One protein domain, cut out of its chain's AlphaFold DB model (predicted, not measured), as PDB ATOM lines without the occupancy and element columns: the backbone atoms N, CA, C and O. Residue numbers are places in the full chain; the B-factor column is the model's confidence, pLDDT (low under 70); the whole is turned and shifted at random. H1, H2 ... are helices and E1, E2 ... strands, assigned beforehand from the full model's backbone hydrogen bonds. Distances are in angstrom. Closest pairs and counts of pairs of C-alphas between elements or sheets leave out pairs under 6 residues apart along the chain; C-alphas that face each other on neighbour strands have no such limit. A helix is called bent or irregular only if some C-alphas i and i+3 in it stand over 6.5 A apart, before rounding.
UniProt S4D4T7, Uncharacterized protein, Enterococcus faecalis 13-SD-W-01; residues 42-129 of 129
ATOM      1  N   LYS A  42     -16.084  -8.965 152.010       86.31
ATOM      2  CA  LYS A  42     -15.912  -7.566 152.386       86.31
ATOM      3  C   LYS A  42     -17.208  -7.084 153.033       86.31
ATOM      4  O   LYS A  42     -18.257  -7.174 152.390       86.31
ATOM      5  N   PRO A  43     -17.176  -6.621 154.290       92.12
ATOM      6  CA  PRO A  43     -18.368  -6.073 154.909       92.12
ATOM      7  C   PRO A  43     -18.793  -4.807 154.159       92.12
ATOM      8  O   PRO A  43     -17.948  -4.010 153.745       92.12
ATOM      9  N   VAL A  44     -20.103  -4.631 153.999       93.25
ATOM     10  CA  VAL A  44     -20.691  -3.349 153.605       93.25
ATOM     11  C   VAL A  44     -21.015  -2.612 154.900       93.25
ATOM     12  O   VAL A  44     -21.695  -3.179 155.754       93.25
ATOM     13  N   VAL A  45     -20.486  -1.403 155.079       94.56
ATOM     14  CA  VAL A  45     -20.602  -0.657 156.340       94.56
ATOM     15  C   VAL A  45     -21.174   0.744 156.133       94.56
ATOM     16  O   VAL A  45     -20.931   1.358 155.089       94.56
ATOM     17  N   PRO A  46     -21.882   1.303 157.128       94.75
ATOM     18  CA  PRO A  46     -22.310   2.693 157.086       94.75
ATOM     19  C   PRO A  46     -21.127   3.660 156.968       94.75
ATOM     20  O   PRO A  46     -20.032   3.405 157.477       94.75
ATOM     21  N   LYS A  47     -21.361   4.827 156.361       94.38
ATOM     22  CA  LYS A  47     -20.317   5.838 156.129       94.38
ATOM     23  C   LYS A  47     -19.590   6.270 157.410       94.38
ATOM     24  O   LYS A  47     -18.367   6.324 157.411       94.38
ATOM     25  N   PHE A  48     -20.314   6.505 158.505       94.25
ATOM     26  CA  PHE A  48     -19.708   6.915 159.780       94.25
ATOM     27  C   PHE A  48     -18.825   5.816 160.407       94.25
ATOM     28  O   PHE A  48     -17.908   6.121 161.164       94.25
ATOM     29  N   VAL A  49     -19.076   4.536 160.093       97.06
ATOM     30  CA  VAL A  49     -18.228   3.411 160.527       97.06
ATOM     31  C   VAL A  49     -16.931   3.394 159.729       97.06
ATOM     32  O   VAL A  49     -15.862   3.215 160.306       97.06
ATOM     33  N   ALA A  50     -17.021   3.617 158.416       97.31
ATOM     34  CA  ALA A  50     -15.853   3.751 157.552       97.31
ATOM     35  C   ALA A  50     -14.974   4.940 157.958       97.31
ATOM     36  O   ALA A  50     -13.766   4.778 158.096       97.31
ATOM     37  N   GLU A  51     -15.576   6.104 158.207       97.62
ATOM     38  CA  GLU A  51     -14.866   7.303 158.670       97.62
ATOM     39  C   GLU A  51     -14.126   7.038 159.987       97.62
ATOM     40  O   GLU A  51     -12.916   7.249 160.060       97.62
ATOM     41  N   TRP A  52     -14.810   6.467 160.988       97.75
ATOM     42  CA  TRP A  52     -14.156   6.089 162.241       97.75
ATOM     43  C   TRP A  52     -13.022   5.085 162.012       97.75
ATOM     44  O   TRP A  52     -11.942   5.233 162.577       97.75
ATOM     45  N   PHE A  53     -13.229   4.065 161.174       98.00
ATOM     46  CA  PHE A  53     -12.203   3.063 160.902       98.00
ATOM     47  C   PHE A  53     -10.953   3.681 160.272       98.00
ATOM     48  O   PHE A  53      -9.856   3.412 160.747       98.00
ATOM     49  N   GLU A  54     -11.088   4.531 159.252       97.81
ATOM     50  CA  GLU A  54      -9.934   5.159 158.593       97.81
ATOM     51  C   GLU A  54      -9.119   6.049 159.539       97.81
ATOM     52  O   GLU A  54      -7.893   6.064 159.444       97.81
ATOM     53  N   GLU A  55      -9.775   6.731 160.481       97.56
ATOM     54  CA  GLU A  55      -9.114   7.539 161.514       97.56
ATOM     55  C   GLU A  55      -8.397   6.693 162.580       97.56
ATOM     56  O   GLU A  55      -7.458   7.168 163.216       97.56
ATOM     57  N   ASN A  56      -8.831   5.445 162.792       97.31
ATOM     58  CA  ASN A  56      -8.414   4.618 163.929       97.31
ATOM     59  C   ASN A  56      -7.664   3.329 163.539       97.31
ATOM     60  O   ASN A  56      -7.198   2.614 164.431       97.31
ATOM     61  N   LYS A  57      -7.549   3.003 162.244       95.31
ATOM     62  CA  LYS A  57      -7.052   1.705 161.742       95.31
ATOM     63  C   LYS A  57      -5.595   1.399 162.084       95.31
ATOM     64  O   LYS A  57      -5.260   0.220 162.208       95.31
ATOM     65  N   ASP A  58      -4.754   2.422 162.231       96.31
ATOM     66  CA  ASP A  58      -3.315   2.246 162.460       96.31
ATOM     67  C   ASP A  58      -3.047   1.596 163.830       96.31
ATOM     68  O   ASP A  58      -2.247   0.666 163.921       96.31
ATOM     69  N   ASP A  59      -3.822   1.980 164.852       96.69
ATOM     70  CA  ASP A  59      -3.782   1.436 166.219       96.69
ATOM     71  C   ASP A  59      -5.131   0.808 166.621       96.69
ATOM     72  O   ASP A  59      -5.646   1.003 167.728       96.69
ATOM     73  N   LEU A  60      -5.735   0.045 165.702       96.25
ATOM     74  CA  LEU A  60      -7.114  -0.441 165.835       96.25
ATOM     75  C   LEU A  60      -7.386  -1.180 167.155       96.25
ATOM     76  O   LEU A  60      -8.447  -1.000 167.744       96.25
ATOM     77  N   GLU A  61      -6.448  -1.997 167.638       96.31
ATOM     78  CA  GLU A  61      -6.617  -2.744 168.896       96.31
ATOM     79  C   GLU A  61      -6.757  -1.807 170.107       96.31
ATOM     80  O   GLU A  61      -7.667  -1.976 170.924       96.31
ATOM     81  N   GLN A  62      -5.911  -0.776 170.191       97.50
ATOM     82  CA  GLN A  62      -5.968   0.221 171.259       97.50
ATOM     83  C   GLN A  62      -7.228   1.084 171.138       97.50
ATOM     84  O   GLN A  62      -7.882   1.370 172.142       97.50
ATOM     85  N   ASN A  63      -7.610   1.464 169.918       97.44
ATOM     86  CA  ASN A  63      -8.799   2.280 169.679       97.44
ATOM     87  C   ASN A  63     -10.098   1.523 169.979       97.44
ATOM     88  O   ASN A  63     -11.008   2.097 170.577       97.44
ATOM     89  N   LEU A  64     -10.158   0.220 169.677       97.12
ATOM     90  CA  LEU A  64     -11.247  -0.662 170.101       97.12
ATOM     91  C   LEU A  64     -11.356  -0.729 171.629       97.12
ATOM     92  O   LEU A  64     -12.453  -0.595 172.173       97.12
ATOM     93  N   PHE A  65     -10.236  -0.886 172.340       96.88
ATOM     94  CA  PHE A  65     -10.228  -0.863 173.807       96.88
ATOM     95  C   PHE A  65     -10.726   0.485 174.360       96.88
ATOM     96  O   PHE A  65     -11.559   0.528 175.273       96.88
ATOM     97  N   ASN A  66     -10.267   1.590 173.768       96.06
ATOM     98  CA  ASN A  66     -10.637   2.941 174.177       96.06
ATOM     99  C   ASN A  66     -12.134   3.202 173.991       96.06
ATOM    100  O   ASN A  66     -12.774   3.684 174.926       96.06
ATOM    101  N   VAL A  67     -12.710   2.875 172.826       96.25
ATOM    102  CA  VAL A  67     -14.152   3.072 172.609       96.25
ATOM    103  C   VAL A  67     -14.972   2.170 173.527       96.25
ATOM    104  O   VAL A  67     -15.931   2.654 174.117       96.25
ATOM    105  N   SER A  68     -14.550   0.920 173.753       95.44
ATOM    106  CA  SER A  68     -15.216  -0.009 174.682       95.44
ATOM    107  C   SER A  68     -15.304   0.559 176.096       95.44
ATOM    108  O   SER A  68     -16.364   0.535 176.720       95.44
ATOM    109  N   THR A  69     -14.195   1.117 176.583       96.00
ATOM    110  CA  THR A  69     -14.128   1.748 177.905       96.00
ATOM    111  C   THR A  69     -15.008   2.995 177.953       96.00
ATOM    112  O   THR A  69     -15.788   3.172 178.886       96.00
ATOM    113  N   GLN A  70     -14.954   3.832 176.914       94.38
ATOM    114  CA  GLN A  70     -15.762   5.049 176.839       94.38
ATOM    115  C   GLN A  70     -17.265   4.762 176.837       94.38
ATOM    116  O   GLN A  70     -17.990   5.397 177.605       94.38
ATOM    117  N   VAL A  71     -17.739   3.811 176.023       95.06
ATOM    118  CA  VAL A  71     -19.169   3.463 175.979       95.06
ATOM    119  C   VAL A  71     -19.628   2.771 177.260       95.06
ATOM    120  O   VAL A  71     -20.759   2.995 177.683       95.06
ATOM    121  N   TYR A  72     -18.762   1.987 177.911       93.19
ATOM    122  CA  TYR A  72     -19.060   1.370 179.205       93.19
ATOM    123  C   TYR A  72     -19.220   2.416 180.317       93.19
ATOM    124  O   TYR A  72     -20.182   2.366 181.080       93.19
ATOM    125  N   GLU A  73     -18.308   3.385 180.401       94.56
ATOM    126  CA  GLU A  73     -18.316   4.396 181.464       94.56
ATOM    127  C   GLU A  73     -19.351   5.503 181.243       94.56
ATOM    128  O   GLU A  73     -19.937   6.012 182.198       94.56
ATOM    129  N   LYS A  74     -19.525   5.940 179.991       94.62
ATOM    130  CA  LYS A  74     -20.230   7.190 179.662       94.62
ATOM    131  C   LYS A  74     -21.459   6.982 178.781       94.62
ATOM    132  O   LYS A  74     -22.156   7.961 178.512       94.62
ATOM    133  N   GLY A  75     -21.723   5.750 178.345       93.31
ATOM    134  CA  GLY A  75     -22.742   5.445 177.345       93.31
ATOM    135  C   GLY A  75     -22.371   5.948 175.945       93.31
ATOM    136  O   GLY A  75     -21.388   6.666 175.761       93.31
ATOM    137  N   ALA A  76     -23.181   5.574 174.951       93.81
ATOM    138  CA  ALA A  76     -23.018   6.035 173.575       93.81
ATOM    139  C   ALA A  76     -23.532   7.470 173.381       93.81
ATOM    140  O   ALA A  76     -24.651   7.808 173.770       93.81
ATOM    141  N   LYS A  77     -22.725   8.301 172.725       93.56
ATOM    142  CA  LYS A  77     -22.949   9.734 172.497       93.56
ATOM    143  C   LYS A  77     -23.080  10.092 171.025       93.56
ATOM    144  O   LYS A  77     -23.768  11.056 170.699       93.56
ATOM    145  N   ASN A  78     -22.439   9.333 170.143       93.75
ATOM    146  CA  ASN A  78     -22.489   9.534 168.695       93.75
ATOM    147  C   ASN A  78     -22.995   8.275 167.974       93.75
ATOM    148  O   ASN A  78     -23.221   7.231 168.591       93.75
ATOM    149  N   ASP A  79     -23.227   8.388 166.668       94.75
ATOM    150  CA  ASP A  79     -23.820   7.301 165.883       94.75
ATOM    151  C   ASP A  79     -22.882   6.100 165.739       94.75
ATOM    152  O   ASP A  79     -23.352   4.963 165.786       94.75
ATOM    153  N   PHE A  80     -21.566   6.333 165.692       96.56
ATOM    154  CA  PHE A  80     -20.585   5.254 165.738       96.56
ATOM    155  C   PHE A  80     -20.671   4.468 167.049       96.56
ATOM    156  O   PHE A  80     -20.760   3.249 167.025       96.56
ATOM    157  N   GLU A  81     -20.712   5.139 168.198       95.94
ATOM    158  CA  GLU A  81     -20.799   4.489 169.508       95.94
ATOM    159  C   GLU A  81     -22.123   3.735 169.694       95.94
ATOM    160  O   GLU A  81     -22.140   2.653 170.280       95.94
ATOM    161  N   LYS A  82     -23.238   4.260 169.164       95.44
ATOM    162  CA  LYS A  82     -24.523   3.538 169.157       95.44
ATOM    163  C   LYS A  82     -24.433   2.273 168.307       95.44
ATOM    164  O   LYS A  82     -24.886   1.215 168.741       95.44
ATOM    165  N   TRP A  83     -23.835   2.373 167.120       96.44
ATOM    166  CA  TRP A  83     -23.577   1.227 166.252       96.44
ATOM    167  C   TRP A  83     -22.632   0.215 166.920       96.44
ATOM    168  O   TRP A  83     -22.893  -0.985 166.892       96.44
ATOM    169  N   PHE A  84     -21.602   0.691 167.621       95.81
ATOM    170  CA  PHE A  84     -20.616  -0.124 168.329       95.81
ATOM    171  C   PHE A  84     -21.204  -0.928 169.503       95.81
ATOM    172  O   PHE A  84     -20.645  -1.944 169.910       95.81
ATOM    173  N   LEU A  85     -22.355  -0.518 170.040       93.00
ATOM    174  CA  LEU A  85     -23.095  -1.284 171.047       93.00
ATOM    175  C   LEU A  85     -24.079  -2.301 170.438       93.00
ATOM    176  O   LEU A  85     -24.660  -3.108 171.167       93.00
ATOM    177  N   SER A  86     -24.284  -2.289 169.118       91.00
ATOM    178  CA  SER A  86     -25.254  -3.162 168.455       91.00
ATOM    179  C   SER A  86     -24.705  -4.575 168.257       91.00
ATOM    180  O   SER A  86     -23.921  -4.841 167.348       91.00
ATOM    181  N   LEU A  87     -25.174  -5.530 169.064       82.12
ATOM    182  CA  LEU A  87     -24.767  -6.938 168.947       82.12
ATOM    183  C   LEU A  87     -25.134  -7.567 167.592       82.12
ATOM    184  O   LEU A  87     -24.439  -8.474 167.135       82.12
ATOM    185  N   ASN A  88     -26.190  -7.076 166.936       86.19
ATOM    186  CA  ASN A  88     -26.608  -7.558 165.617       86.19
ATOM    187  C   ASN A  88     -25.612  -7.170 164.513       86.19
ATOM    188  O   ASN A  88     -25.392  -7.955 163.597       86.19
ATOM    189  N   GLU A  89     -24.975  -6.002 164.639       87.25
ATOM    190  CA  GLU A  89     -23.986  -5.481 163.679       87.25
ATOM    191  C   GLU A  89     -22.598  -6.116 163.851       87.25
ATOM    192  O   GLU A  89     -21.705  -5.924 163.023       87.25
ATOM    193  N   LYS A  90     -22.410  -6.871 164.944       94.31
ATOM    194  CA  LYS A  90     -21.155  -7.540 165.310       94.31
ATOM    195  C   LYS A  90     -19.929  -6.623 165.137       94.31
ATOM    196  O   LYS A  90     -18.995  -6.967 164.411       94.31
ATOM    197  N   PRO A  91     -19.895  -5.464 165.809       94.94
ATOM    198  CA  PRO A  91     -19.003  -4.355 165.474       94.94
ATOM    199  C   PRO A  91     -17.518  -4.720 165.531       94.94
ATOM    200  O   PRO A  91     -16.767  -4.351 164.634       94.94
ATOM    201  N   TYR A  92     -17.094  -5.517 166.517       95.50
ATOM    202  CA  TYR A  92     -15.717  -6.022 166.583       95.50
ATOM    203  C   TYR A  92     -15.354  -6.896 165.381       95.50
ATOM    204  O   TYR A  92     -14.294  -6.725 164.788       95.50
ATOM    205  N   GLU A  93     -16.230  -7.832 165.012       94.38
ATOM    206  CA  GLU A  93     -16.002  -8.717 163.869       94.38
ATOM    207  C   GLU A  93     -15.935  -7.906 162.569       94.38
ATOM    208  O   GLU A  93     -15.028  -8.112 161.763       94.38
ATOM    209  N   THR A  94     -16.852  -6.954 162.402       95.12
ATOM    210  CA  THR A  94     -16.907  -6.056 161.248       95.12
ATOM    211  C   THR A  94     -15.634  -5.216 161.136       95.12
ATOM    212  O   THR A  94     -14.963  -5.287 160.109       95.12
ATOM    213  N   LEU A  95     -15.227  -4.510 162.196       96.38
ATOM    214  CA  LEU A  95     -14.022  -3.664 162.197       96.38
ATOM    215  C   LEU A  95     -12.735  -4.470 161.966       96.38
ATOM    216  O   LEU A  95     -11.834  -4.010 161.269       96.38
ATOM    217  N   ILE A  96     -12.642  -5.696 162.491       94.12
ATOM    218  CA  ILE A  96     -11.496  -6.576 162.221       94.12
ATOM    219  C   ILE A  96     -11.466  -6.992 160.746       94.12
ATOM    220  O   ILE A  96     -10.404  -6.953 160.127       94.12
ATOM    221  N   ARG A  97     -12.617  -7.361 160.165       91.75
ATOM    222  CA  ARG A  97     -12.728  -7.746 158.747       91.75
ATOM    223  C   ARG A  97     -12.453  -6.584 157.794       91.75
ATOM    224  O   ARG A  97     -11.925  -6.819 156.714       91.75
ATOM    225  N   MET A  98     -12.740  -5.344 158.193       94.31
ATOM    226  CA  MET A  98     -12.432  -4.154 157.387       94.31
ATOM    227  C   MET A  98     -10.931  -4.009 157.074       94.31
ATOM    228  O   MET A  98     -10.588  -3.389 156.068       94.31
ATOM    229  N   LYS A  99     -10.032  -4.637 157.852       91.25
ATOM    230  CA  LYS A  99      -8.589  -4.707 157.538       91.25
ATOM    231  C   LYS A  99      -8.288  -5.439 156.227       91.25
ATOM    232  O   LYS A  99      -7.277  -5.145 155.595       91.25
ATOM    233  N   ASP A 100      -9.168  -6.349 155.817       87.75
ATOM    234  CA  ASP A 100      -9.082  -7.083 154.550       87.75
ATOM    235  C   ASP A 100      -9.806  -6.338 153.400       87.75
ATOM    236  O   ASP A 100      -9.909  -6.835 152.275       87.75
ATOM    237  N   GLY A 101     -10.296  -5.122 153.670       90.00
ATOM    238  CA  GLY A 101     -11.092  -4.292 152.771       90.00
ATOM    239  C   GLY A 101     -12.588  -4.327 153.093       90.00
ATOM    240  O   GLY A 101     -13.094  -5.260 153.711       90.00
ATOM    241  N   TYR A 102     -13.309  -3.294 152.659       94.81
ATOM    242  CA  TYR A 102     -14.743  -3.120 152.902       94.81
ATOM    243  C   TYR A 102     -15.393  -2.270 151.804       94.81
ATOM    244  O   TYR A 102     -14.700  -1.650 150.994       94.81
ATOM    245  N   GLU A 103     -16.722  -2.251 151.772       94.12
ATOM    246  CA  GLU A 103     -17.516  -1.343 150.943       94.12
ATOM    247  C   GLU A 103     -18.319  -0.396 151.836       94.12
ATOM    248  O   GLU A 103     -18.726  -0.766 152.935       94.12
ATOM    249  N   VAL A 104     -18.555   0.831 151.376       94.25
ATOM    250  CA  VAL A 104     -19.401   1.791 152.096       94.25
ATOM    251  C   VAL A 104     -20.818   1.726 151.540       94.25
ATOM    252  O   VAL A 104     -21.007   1.724 150.318       94.25
ATOM    253  N   GLU A 105     -21.811   1.686 152.426       91.69
ATOM    254  CA  GLU A 105     -23.220   1.809 152.060       91.69
ATOM    255  C   GLU A 105     -23.438   3.068 151.218       91.69
ATOM    256  O   GLU A 105     -22.987   4.165 151.550       91.69
ATOM    257  N   LYS A 106     -24.129   2.906 150.090       84.00
ATOM    258  CA  LYS A 106     -24.467   4.027 149.214       84.00
ATOM    259  C   LYS A 106     -25.765   4.650 149.694       84.00
ATOM    260  O   LYS A 106     -26.739   3.928 149.903       84.00
ATOM    261  N   ASP A 107     -25.803   5.975 149.780       69.88
ATOM    262  CA  ASP A 107     -27.054   6.679 150.037       69.88
ATOM    263  C   ASP A 107     -28.084   6.367 148.935       69.88
ATOM    264  O   ASP A 107     -27.735   6.264 147.749       69.88
ATOM    265  N   PRO A 108     -29.372   6.212 149.286       66.75
ATOM    266  CA  PRO A 108     -30.421   6.093 148.289       66.75
ATOM    267  C   PRO A 108     -30.479   7.370 147.441       66.75
ATOM    268  O   PRO A 108     -30.577   8.476 147.962       66.75
ATOM    269  N   LEU A 109     -30.464   7.212 146.115       67.94
ATOM    270  CA  LEU A 109     -30.424   8.332 145.161       67.94
ATOM    271  C   LEU A 109     -31.655   9.256 145.233       67.94
ATOM    272  O   LEU A 109     -31.609  10.380 144.742       67.94
ATOM    273  N   TYR A 110     -32.766   8.779 145.795       64.69
ATOM    274  CA  TYR A 110     -33.976   9.558 146.028       64.69
ATOM    275  C   TYR A 110     -34.833   8.903 147.119       64.69
ATOM    276  O   TYR A 110     -34.832   7.681 147.301       64.69
ATOM    277  N   TYR A 111     -35.611   9.732 147.811       64.94
ATOM    278  CA  TYR A 111     -36.664   9.300 148.724       64.94
ATOM    279  C   TYR A 111     -38.009   9.437 148.016       64.94
ATOM    280  O   TYR A 111     -38.322  10.499 147.473       64.94
ATOM    281  N   VAL A 112     -38.817   8.377 148.011       67.75
ATOM    282  CA  VAL A 112     -40.206   8.487 147.550       67.75
ATOM    283  C   VAL A 112     -41.040   8.953 148.735       67.75
ATOM    284  O   VAL A 112     -41.148   8.236 149.730       67.75
ATOM    285  N   ALA A 113     -41.595  10.159 148.631       64.81
ATOM    286  CA  ALA A 113     -42.560  10.677 149.590       64.81
ATOM    287  C   ALA A 113     -43.952  10.138 149.242       64.81
ATOM    288  O   ALA A 113     -44.480  10.426 148.164       64.81
ATOM    289  N   ASP A 114     -44.546   9.367 150.150       70.44
ATOM    290  CA  ASP A 114     -45.965   9.043 150.069       70.44
ATOM    291  C   ASP A 114     -46.778  10.264 150.526       70.44
ATOM    292  O   ASP A 114     -46.721  10.660 151.695       70.44
ATOM    293  N   LYS A 115     -47.491  10.900 149.588       61.69
ATOM    294  CA  LYS A 115     -48.208  12.164 149.825       61.69
ATOM    295  C   LYS A 115     -49.329  12.037 150.858       61.69
ATOM    296  O   LYS A 115     -49.708  13.055 151.427       61.69
ATOM    297  N   GLU A 116     -49.842  10.832 151.105       67.38
ATOM    298  CA  GLU A 116     -50.938  10.613 152.057       67.38
ATOM    299  C   GLU A 116     -50.448  10.375 153.492       67.38
ATOM    300  O   GLU A 116     -51.117  10.781 154.437       67.38
ATOM    301  N   ASN A 117     -49.265   9.775 153.668       60.44
ATOM    302  CA  ASN A 117     -48.796   9.307 154.979       60.44
ATOM    303  C   ASN A 117     -47.519  10.003 155.482       60.44
ATOM    304  O   ASN A 117     -47.054   9.705 156.581       60.44
ATOM    305  N   GLY A 118     -46.908  10.889 154.683       57.62
ATOM    306  CA  GLY A 118     -45.671  11.596 155.048       57.62
ATOM    307  C   GLY A 118     -44.456  10.679 155.248       57.62
ATOM    308  O   GLY A 118     -43.429  11.115 155.767       57.62
ATOM    309  N   LEU A 119     -44.563   9.407 154.857       51.22
ATOM    310  CA  LEU A 119     -43.538   8.398 155.079       51.22
ATOM    311  C   LEU A 119     -42.565   8.379 153.894       51.22
ATOM    312  O   LEU A 119     -42.965   8.159 152.748       51.22
ATOM    313  N   PHE A 120     -41.280   8.582 154.172       55.75
ATOM    314  CA  PHE A 120     -40.217   8.480 153.174       55.75
ATOM    315  C   PHE A 120     -39.738   7.030 153.081       55.75
ATOM    316  O   PHE A 120     -39.289   6.456 154.072       55.75
ATOM    317  N   ARG A 121     -39.811   6.429 151.888       56.72
ATOM    318  CA  ARG A 121     -39.200   5.117 151.616       56.72
ATOM    319  C   ARG A 121     -37.986   5.293 150.705       56.72
ATOM    320  O   ARG A 121     -38.087   5.936 149.658       56.72
ATOM    321  N   SER A 122     -36.846   4.727 151.098       53.00
ATOM    322  CA  SER A 122     -35.645   4.652 150.264       53.00
ATOM    323  C   SER A 122     -35.817   3.568 149.194       53.00
ATOM    324  O   SER A 122     -36.384   2.504 149.455       53.00
ATOM    325  N   LYS A 123     -35.364   3.830 147.961       51.50
ATOM    326  CA  LYS A 123     -35.427   2.856 146.864       51.50
ATOM    327  C   LYS A 123     -34.086   2.807 146.132       51.50
ATOM    328  O   LYS A 123     -33.645   3.797 145.557       51.50
ATOM    329  N   PHE A 124     -33.447   1.640 146.143       46.66
ATOM    330  CA  PHE A 124     -32.228   1.370 145.382       46.66
ATOM    331  C   PHE A 124     -32.620   0.858 143.987       46.66
ATOM    332  O   PHE A 124     -33.301  -0.161 143.874       46.66
ATOM    333  N   PHE A 125     -32.221   1.541 142.911       42.53
ATOM    334  CA  PHE A 125     -32.282   0.950 141.571       42.53
ATOM    335  C   PHE A 125     -30.991   0.178 141.312       42.53
ATOM    336  O   PHE A 125     -29.919   0.771 141.207       42.53
ATOM    337  N   VAL A 126     -31.094  -1.140 141.144       35.16
ATOM    338  CA  VAL A 126     -30.044  -1.913 140.475       35.16
ATOM    339  C   VAL A 126     -30.157  -1.599 138.984       35.16
ATOM    340  O   VAL A 126     -31.020  -2.144 138.298       35.16
ATOM    341  N   ILE A 127     -29.327  -0.688 138.475       33.12
ATOM    342  CA  ILE A 127     -29.178  -0.519 137.026       33.12
ATOM    343  C   ILE A 127     -28.404  -1.743 136.533       33.12
ATOM    344  O   ILE A 127     -27.190  -1.817 136.698       33.12
ATOM    345  N   ARG A 128     -29.107  -2.722 135.952       33.38
ATOM    346  CA  ARG A 128     -28.456  -3.740 135.120       33.38
ATOM    347  C   ARG A 128     -27.951  -3.040 133.858       33.38
ATOM    348  O   ARG A 128     -28.762  -2.508 133.102       33.38
ATOM    349  N   ARG A 129     -26.635  -3.008 133.667       37.59
ATOM    350  CA  ARG A 129     -26.035  -2.916 132.334       37.59
ATOM    351  C   ARG A 129     -25.598  -4.307 131.918       37.59
ATOM    352  O   ARG A 129     -25.161  -5.052 132.821       37.59
TER     353      ARG A 129
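This is residues 42 to 129 of the 129 residues of an uncharacterized protein of Enterococcus faecalis 13-SD-W-01 (UniProt S4D4T7). A small antiparallel hairpin, E1 and E2, sits on an arm away from a helical head, where bent H1 makes a V with H2 at its open end and H3 beside it. The printed part has 88 residues, with H1, H2, H3, E1, E2 along the chain. It is mostly helix and loose, with a radius of gyration of the C-alphas of 16.3 A and spans of 47 by 35 by 21 A.

E1 is residues 111 to 113; E2, residues 120 to 122, ends at C-alpha (-35.645, 4.652, 150.264). H1, residues 47 to 74, starts at C-alpha (-20.317, 5.838, 156.129); assigned as one helix by its hydrogen bonds, it is bent, C-alphas 58 and 61 being 8.8 A apart. Its arms are H1a, residues 47 to 58, 18.5 A, irregular with C-alphas 55 and 58 7.9 A apart, and H1b, residues 61 to 74, 20.0 A. H2 is residues 79 to 84, H3 91 to 100.

N 112 and O 121, across E1 and E2, are within hydrogen-bond range at 3.0 A. H1a touches H2 with residues 48 to 52 alone, closest C-alphas Val 49 and Phe 80, 6.0 A. H2 and H3 only just touch, only at the corner, with 3 pairs of C-alphas within 8 A, the closest Phe 84 and Pro 91, 5.4 A. O i to N i+4 pairs are within range throughout H1b and H2, 7 of 8 in H1a, 4 of 6 in H3.

The farthest C-alphas, Glu 73 and Arg 129, are 50.3 A apart. The printed part has no cut and no long link; pLDDT is under 70 at residues 107 to 113 and 115 to 129.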